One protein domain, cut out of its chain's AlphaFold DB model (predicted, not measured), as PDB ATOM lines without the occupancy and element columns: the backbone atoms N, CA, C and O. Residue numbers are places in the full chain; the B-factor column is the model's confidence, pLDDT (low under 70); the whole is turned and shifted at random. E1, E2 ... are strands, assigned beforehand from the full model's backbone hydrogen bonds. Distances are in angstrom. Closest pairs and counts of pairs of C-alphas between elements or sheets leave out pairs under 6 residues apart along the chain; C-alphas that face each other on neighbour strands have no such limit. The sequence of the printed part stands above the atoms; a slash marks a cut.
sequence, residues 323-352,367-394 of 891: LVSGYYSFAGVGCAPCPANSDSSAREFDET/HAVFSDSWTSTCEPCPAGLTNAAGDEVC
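Overview. This is residues 323 to 352 and 367 to 394 of the 891 residues of an uncharacterized protein of Micromonas commoda (strain RCC299 / NOUM17 / CCMP2709) (UniProt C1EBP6). With little regular structure, the model is two small hairpins, E4 with E5 and E1 with E2, spread along a loose, elongated shape, each followed by a loop. Residues 327 to 332 stick out. The 58 printed residues hold no named helix and five strands, E1 to E5, all strand by class with 19 residues in them; both two-stranded sheets are antiparallel. The radius of gyration of the C-alphas is 13.8 A; spans are 43 by 26 by 15 A.

Along the chain. E5, residues 376 to 380, is 13.2 A long and ends at (242.778, 193.294, 211.041). E4 is residues 367 to 370, E2 334 to 337, E3 347 to 349. E1, residues 323 to 325, begins at (248.849, 188.040, 191.609).

Arrangement. In hairpin E4 and E5, N 369 and O 377 are within hydrogen-bond range at 2.9 A. In hairpin E1 and E2, N 323 and O 336 are at 2.8 A. E3 pairs with no named strand; its closest C-alphas to E1, Phe 349 and Val 324, are 7.1 A apart. E1 and E5 are apart.

Size, cuts and confidence. Residues 353 to 366 are not printed, a gap of 30.9 A between C-alphas 352 and 367. Residues 381 to 394 hold no named element. pLDDT is under 70 at residues 325 to 333, 351 to 352 and 372 to 375.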
ATOM      1  N   LEU A 323     249.891 187.784 192.608       77.88
ATOM      2  CA  LEU A 323     248.849 188.040 191.609       77.88
ATOM      3  C   LEU A 323     249.450 188.275 190.214       77.88
ATOM      4  O   LEU A 323     250.634 188.578 190.078       77.88
ATOM      5  N   VAL A 324     248.631 188.157 189.173       75.75
ATOM      6  CA  VAL A 324     248.984 188.370 187.763       75.75
ATOM      7  C   VAL A 324     248.950 189.872 187.465       75.75
ATOM      8  O   VAL A 324     247.915 190.518 187.597       75.75
ATOM      9  N   SER A 325     250.084 190.444 187.056       69.25
ATOM     10  CA  SER A 325     250.209 191.866 186.719       69.25
ATOM     11  C   SER A 325     250.138 192.087 185.208       69.25
ATOM     12  O   SER A 325     250.954 191.576 184.433       69.25
ATOM     13  N   GLY A 326     249.144 192.868 184.782       58.72
ATOM     14  CA  GLY A 326     248.842 193.087 183.371       58.72
ATOM     15  C   GLY A 326     249.674 194.163 182.665       58.72
ATOM     16  O   GLY A 326     249.811 194.079 181.442       58.72
ATOM     17  N   TYR A 327     250.202 195.167 183.379       58.34
ATOM     18  CA  TYR A 327     250.513 196.475 182.776       58.34
ATOM     19  C   TYR A 327     251.903 197.064 183.082       58.34
ATOM     20  O   TYR A 327     252.662 196.581 183.917       58.34
ATOM     21  N   TYR A 328     252.250 198.129 182.353       48.25
ATOM     22  CA  TYR A 328     253.603 198.699 182.229       48.25
ATOM     23  C   TYR A 328     254.095 199.557 183.423       48.25
ATOM     24  O   TYR A 328     255.011 200.370 183.280       48.25
ATOM     25  N   SER A 329     253.531 199.392 184.619       45.06
ATOM     26  CA  SER A 329     253.909 200.139 185.828       45.06
ATOM     27  C   SER A 329     255.198 199.597 186.472       45.06
ATOM     28  O   SER A 329     255.173 198.779 187.385       45.06
ATOM     29  N   PHE A 330     256.346 200.103 186.005       44.00
ATOM     30  CA  PHE A 330     257.710 199.949 186.557       44.00
ATOM     31  C   PHE A 330     258.329 198.534 186.635       44.00
ATOM     32  O   PHE A 330     259.554 198.446 186.582       44.00
ATOM     33  N   ALA A 331     257.547 197.454 186.718       47.00
ATOM     34  CA  ALA A 331     258.044 196.072 186.827       47.00
ATOM     35  C   ALA A 331     257.817 195.209 185.566       47.00
ATOM     36  O   ALA A 331     258.509 194.214 185.371       47.00
ATOM     37  N   GLY A 332     256.894 195.604 184.683       58.94
ATOM     38  CA  GLY A 332     256.575 194.867 183.456       58.94
ATOM     39  C   GLY A 332     255.580 193.715 183.649       58.94
ATOM     40  O   GLY A 332     254.965 193.562 184.701       58.94
ATOM     41  N   VAL A 333     255.398 192.930 182.585       69.69
ATOM     42  CA  VAL A 333     254.459 191.798 182.536       69.69
ATOM     43  C   VAL A 333     255.015 190.624 183.348       69.69
ATOM     44  O   VAL A 333     256.170 190.236 183.160       69.69
ATOM     45  N   GLY A 334     254.198 190.055 184.236       75.56
ATOM     46  CA  GLY A 334     254.618 189.008 185.171       75.56
ATOM     47  C   GLY A 334     253.707 188.927 186.397       75.56
ATOM     48  O   GLY A 334     252.543 189.312 186.316       75.56
ATOM     49  N   CYS A 335     254.226 188.463 187.532       81.56
ATOM     50  CA  CYS A 335     253.492 188.423 188.801       81.56
ATOM     51  C   CYS A 335     253.927 189.557 189.748       81.56
ATOM     52  O   CYS A 335     255.103 189.924 189.799       81.56
ATOM     53  N   ALA A 336     253.001 190.081 190.547       78.81
ATOM     54  CA  ALA A 336     253.268 191.024 191.637       78.81
ATOM     55  C   ALA A 336     252.910 190.375 192.988       78.81
ATOM     56  O   ALA A 336     251.990 189.562 193.020       78.81
ATOM     57  N   PRO A 337     253.606 190.680 194.097       83.56
ATOM     58  CA  PRO A 337     253.252 190.126 195.402       83.56
ATOM     59  C   PRO A 337     251.858 190.594 195.840       83.56
ATOM     60  O   PRO A 337     251.463 191.732 195.575       83.56
ATOM     61  N   CYS A 338     251.124 189.721 196.527       83.31
ATOM     62  CA  CYS A 338     249.822 190.035 197.106       83.31
ATOM     63  C   CYS A 338     249.907 191.168 198.158       83.31
ATOM     64  O   CYS A 338     250.948 191.333 198.807       83.31
ATOM     65  N   PRO A 339     248.820 191.939 198.377       82.25
ATOM     66  CA  PRO A 339     248.723 192.898 199.479       82.25
ATOM     67  C   PRO A 339     249.049 192.286 200.850       82.25
ATOM     68  O   PRO A 339     248.823 191.098 201.094       82.25
ATOM     69  N   ALA A 340     249.532 193.111 201.782       85.44
ATOM     70  CA  ALA A 340     249.806 192.671 203.148       85.44
ATOM     71  C   ALA A 340     248.565 192.018 203.791       85.44
ATOM     72  O   ALA A 340     247.441 192.480 203.602       85.44
ATOM     73  N   ASN A 341     248.793 190.940 204.544       88.69
ATOM     74  CA  ASN A 341     247.771 190.101 205.187       88.69
ATOM     75  C   ASN A 341     246.791 189.384 204.228       88.69
ATOM     76  O   ASN A 341     245.794 188.829 204.687       88.69
ATOM     77  N   SER A 342     247.100 189.323 202.929       88.31
ATOM     78  CA  SER A 342     246.441 188.427 201.967       88.31
ATOM     79  C   SER A 342     247.375 187.310 201.486       88.31
ATOM     80  O   SER A 342     248.573 187.324 201.778       88.31
ATOM     81  N   ASP A 343     246.822 186.316 200.793       88.12
ATOM     82  CA  ASP A 343     247.567 185.248 200.115       88.12
ATOM     83  C   ASP A 343     246.901 184.835 198.794       88.12
ATOM     84  O   ASP A 343     245.791 185.269 198.482       88.12
ATOM     85  N   SER A 344     247.559 183.972 198.021       86.56
ATOM     86  CA  SER A 344     246.981 183.374 196.811       86.56
ATOM     87  C   SER A 344     247.497 181.955 196.570       86.56
ATOM     88  O   SER A 344     248.639 181.621 196.879       86.56
ATOM     89  N   SER A 345     246.663 181.115 195.957       83.12
ATOM     90  CA  SER A 345     247.100 179.849 195.357       83.12
ATOM     91  C   SER A 345     248.088 180.113 194.216       83.12
ATOM     92  O   SER A 345     247.822 180.997 193.398       83.12
ATOM     93  N   ALA A 346     249.135 179.295 194.070       82.62
ATOM     94  CA  ALA A 346     249.930 179.283 192.840       82.62
ATOM     95  C   ALA A 346     249.037 178.961 191.622       82.62
ATOM     96  O   ALA A 346     248.154 178.104 191.713       82.62
ATOM     97  N   ARG A 347     249.231 179.657 190.495       80.50
ATOM     98  CA  ARG A 347     248.366 179.561 189.299       80.50
ATOM     99  C   ARG A 347     249.156 179.698 188.001       80.50
ATOM    100  O   ARG A 347     250.172 180.384 187.952       80.50
ATOM    101  N   GLU A 348     248.657 179.078 186.938       81.12
ATOM    102  CA  GLU A 348     249.213 179.197 185.587       81.12
ATOM    103  C   GLU A 348     249.005 180.616 185.013       81.12
ATOM    104  O   GLU A 348     247.912 181.180 185.092       81.12
ATOM    105  N   PHE A 349     250.061 181.195 184.440       78.94
ATOM    106  CA  PHE A 349     250.124 182.552 183.892       78.94
ATOM    107  C   PHE A 349     249.985 182.524 182.363       78.94
ATOM    108  O   PHE A 349     250.906 182.129 181.643       78.94
ATOM    109  N   ASP A 350     248.852 182.997 181.849       76.44
ATOM    110  CA  ASP A 350     248.574 183.087 180.416       76.44
ATOM    111  C   ASP A 350     248.623 184.555 179.957       76.44
ATOM    112  O   ASP A 350     247.769 185.374 180.307       76.44
ATOM    113  N   GLU A 351     249.608 184.894 179.115       69.25
ATOM    114  CA  GLU A 351     249.776 186.236 178.529       69.25
ATOM    115  C   GLU A 351     248.515 186.731 177.784       69.25
ATOM    116  O   GLU A 351     248.328 187.944 177.631       69.25
ATOM    117  N   THR A 352     247.633 185.819 177.357       68.12
ATOM    118  CA  THR A 352     246.356 186.118 176.690       68.12
ATOM    119  C   THR A 352     245.167 186.271 177.648       68.12
ATOM    120  O   THR A 352     244.204 186.943 177.285       68.12
ATOM    121  N   HIS A 367     239.842 191.554 207.070       88.12
ATOM    122  CA  HIS A 367     238.762 191.838 206.118       88.12
ATOM    123  C   HIS A 367     239.233 192.779 204.997       88.12
ATOM    124  O   HIS A 367     240.190 193.539 205.172       88.12
ATOM    125  N   ALA A 368     238.590 192.710 203.830       87.88
ATOM    126  CA  ALA A 368     238.949 193.500 202.656       87.88
ATOM    127  C   ALA A 368     238.406 194.932 202.755       87.88
ATOM    128  O   ALA A 368     237.197 195.161 202.754       87.88
ATOM    129  N   VAL A 369     239.312 195.910 202.763       85.19
ATOM    130  CA  VAL A 369     238.998 197.344 202.739       85.19
ATOM    131  C   VAL A 369     239.390 197.924 201.385       85.19
ATOM    132  O   VAL A 369     240.557 197.873 200.992       85.19
ATOM    133  N   PHE A 370     238.419 198.488 200.663       79.31
ATOM    134  CA  PHE A 370     238.641 199.150 199.375       79.31
ATOM    135  C   PHE A 370     238.843 200.655 199.564       79.31
ATOM    136  O   PHE A 370     238.057 201.317 200.239       79.31
ATOM    137  N   SER A 371     239.884 201.209 198.934       70.94
ATOM    138  CA  SER A 371     240.175 202.646 198.965       70.94
ATOM    139  C   SER A 371     239.818 203.348 197.650       70.94
ATOM    140  O   SER A 371     239.905 202.767 196.565       70.94
ATOM    141  N   ASP A 372     239.554 204.656 197.727       65.25
ATOM    142  CA  ASP A 372     239.439 205.548 196.558       65.25
ATOM    143  C   ASP A 372     240.722 205.583 195.693       65.25
ATOM    144  O   ASP A 372     240.717 206.088 194.570       65.25
ATOM    145  N   SER A 373     241.837 205.049 196.208       59.16
ATOM    146  CA  SER A 373     243.160 205.032 195.568       59.16
ATOM    147  C   SER A 373     243.402 203.801 194.682       59.16
ATOM    148  O   SER A 373     244.548 203.499 194.360       59.16
ATOM    149  N   TRP A 374     242.333 203.123 194.242       60.78
ATOM    150  CA  TRP A 374     242.361 201.996 193.289       60.78
ATOM    151  C   TRP A 374     243.064 200.727 193.812       60.78
ATOM    152  O   TRP A 374     243.341 199.793 193.058       60.78
ATOM    153  N   THR A 375     243.288 200.657 195.122       66.50
ATOM    154  CA  THR A 375     243.854 199.505 195.834       66.50
ATOM    155  C   THR A 375     242.936 199.068 196.973       66.50
ATOM    156  O   THR A 375     242.295 199.899 197.625       66.50
ATOM    157  N   SER A 376     242.906 197.761 197.231       76.88
ATOM    158  CA  SER A 376     242.304 197.173 198.432       76.88
ATOM    159  C   SER A 376     243.357 196.509 199.316       76.88
ATOM    160  O   SER A 376     244.319 195.927 198.807       76.88
ATOM    161  N   THR A 377     243.156 196.562 200.628       86.38
ATOM    162  CA  THR A 377     244.063 196.022 201.650       86.38
ATOM    163  C   THR A 377     243.307 195.177 202.667       86.38
ATOM    164  O   THR A 377     242.130 195.417 202.914       86.38
ATOM    165  N   CYS A 378     243.988 194.206 203.276       89.38
ATOM    166  CA  CYS A 378     243.418 193.379 204.337       89.38
ATOM    167  C   CYS A 378     243.730 193.987 205.711       89.38
ATOM    168  O   CYS A 378     244.879 193.938 206.175       89.38
ATOM    169  N   GLU A 379     242.717 194.572 206.348       89.44
ATOM    170  CA  GLU A 379     242.818 195.202 207.671       89.44
ATOM    171  C   GLU A 379     242.393 194.225 208.785       89.44
ATOM    172  O   GLU A 379     241.526 193.381 208.557       89.44
ATOM    173  N   PRO A 380     243.038 194.255 209.969       89.25
ATOM    174  CA  PRO A 380     242.778 193.294 211.041       89.25
ATOM    175  C   PRO A 380     241.453 193.574 211.756       89.25
ATOM    176  O   PRO A 380     241.137 194.720 212.076       89.25
ATOM    177  N   CYS A 381     240.725 192.512 212.095       85.25
ATOM    178  CA  CYS A 381     239.463 192.621 212.813       85.25
ATOM    179  C   CYS A 381     239.614 193.220 214.225       85.25
ATOM    180  O   CYS A 381     240.596 192.938 214.925       85.25
ATOM    181  N   PRO A 382     238.627 194.013 214.693       82.00
ATOM    182  CA  PRO A 382     238.578 194.488 216.069       82.00
ATOM    183  C   PRO A 382     238.601 193.352 217.099       82.00
ATOM    184  O   PRO A 382     238.012 192.291 216.899       82.00
ATOM    185  N   ALA A 383     239.247 193.593 218.241       76.12
ATOM    186  CA  ALA A 383     239.440 192.579 219.274       76.12
ATOM    187  C   ALA A 383     238.104 192.049 219.833       76.12
ATOM    188  O   ALA A 383     237.414 192.745 220.578       76.12
ATOM    189  N   GLY A 384     237.780 190.795 219.504       73.44
ATOM    190  CA  GLY A 384     236.528 190.125 219.878       73.44
ATOM    191  C   GLY A 384     235.624 189.776 218.693       73.44
ATOM    192  O   GLY A 384     234.699 188.991 218.877       73.44
ATOM    193  N   LEU A 385     235.913 190.301 217.497       81.38
ATOM    194  CA  LEU A 385     235.324 189.871 216.228       81.38
ATOM    195  C   LEU A 385     236.307 188.963 215.476       81.38
ATOM    196  O   LEU A 385     237.524 189.108 215.616       81.38
ATOM    197  N   THR A 386     235.779 188.053 214.663       84.38
ATOM    198  CA  THR A 386     236.552 187.181 213.762       84.38
ATOM    199  C   THR A 386     236.254 187.524 212.305       84.38
ATOM    200  O   THR A 386     235.340 188.293 212.025       84.38
ATOM    201  N   ASN A 387     237.001 186.954 211.365       85.12
ATOM    202  CA  ASN A 387     236.559 186.859 209.973       85.12
ATOM    203  C   ASN A 387     237.145 185.595 209.347       85.12
ATOM    204  O   ASN A 387     238.312 185.274 209.603       85.12
ATOM    205  N   ALA A 388     236.369 184.900 208.523       84.62
ATOM    206  CA  ALA A 388     236.884 183.778 207.748       84.62
ATOM    207  C   ALA A 388     237.965 184.245 206.755       84.62
ATOM    208  O   ALA A 388     237.906 185.347 206.212       84.62
ATOM    209  N   ALA A 389     238.958 183.394 206.483       83.56
ATOM    210  CA  ALA A 389     239.860 183.631 205.358       83.56
ATOM    211  C   ALA A 389     239.082 183.472 204.038       83.56
ATOM    212  O   ALA A 389     238.390 182.469 203.861       83.56
ATOM    213  N   GLY A 390     239.210 184.424 203.110       82.12
ATOM    214  CA  GLY A 390     238.508 184.352 201.820       82.12
ATOM    215  C   GLY A 390     238.073 185.677 201.192       82.12
ATOM    216  O   GLY A 390     237.701 185.668 200.021       82.12
ATOM    217  N   ASP A 391     238.139 186.804 201.905       86.38
ATOM    218  CA  ASP A 391     237.731 188.100 201.340       86.38
ATOM    219  C   ASP A 391     238.641 188.542 200.188       86.38
ATOM    220  O   ASP A 391     239.862 188.605 200.333       86.38
ATOM    221  N   GLU A 392     238.047 188.862 199.039       82.62
ATOM    222  CA  GLU A 392     238.772 189.148 197.802       82.62
ATOM    223  C   GLU A 392     239.403 190.553 197.800       82.62
ATOM    224  O   GLU A 392     238.708 191.564 197.906       82.62
ATOM    225  N   VAL A 393     240.723 190.625 197.597       81.31
ATOM    226  CA  VAL A 393     241.467 191.874 197.375       81.31
ATOM    227  C   VAL A 393     242.196 191.862 196.027       81.31
ATOM    228  O   VAL A 393     242.813 190.873 195.621       81.31
ATOM    229  N   CYS A 394     242.139 192.998 195.329       72.19
ATOM    230  CA  CYS A 394     242.714 193.191 193.999       72.19
ATOM    231  C   CYS A 394     243.443 194.546 193.858       72.19
ATOM    232  O   CYS A 394     243.439 195.395 194.753       72.19
TER     233      CYS A 394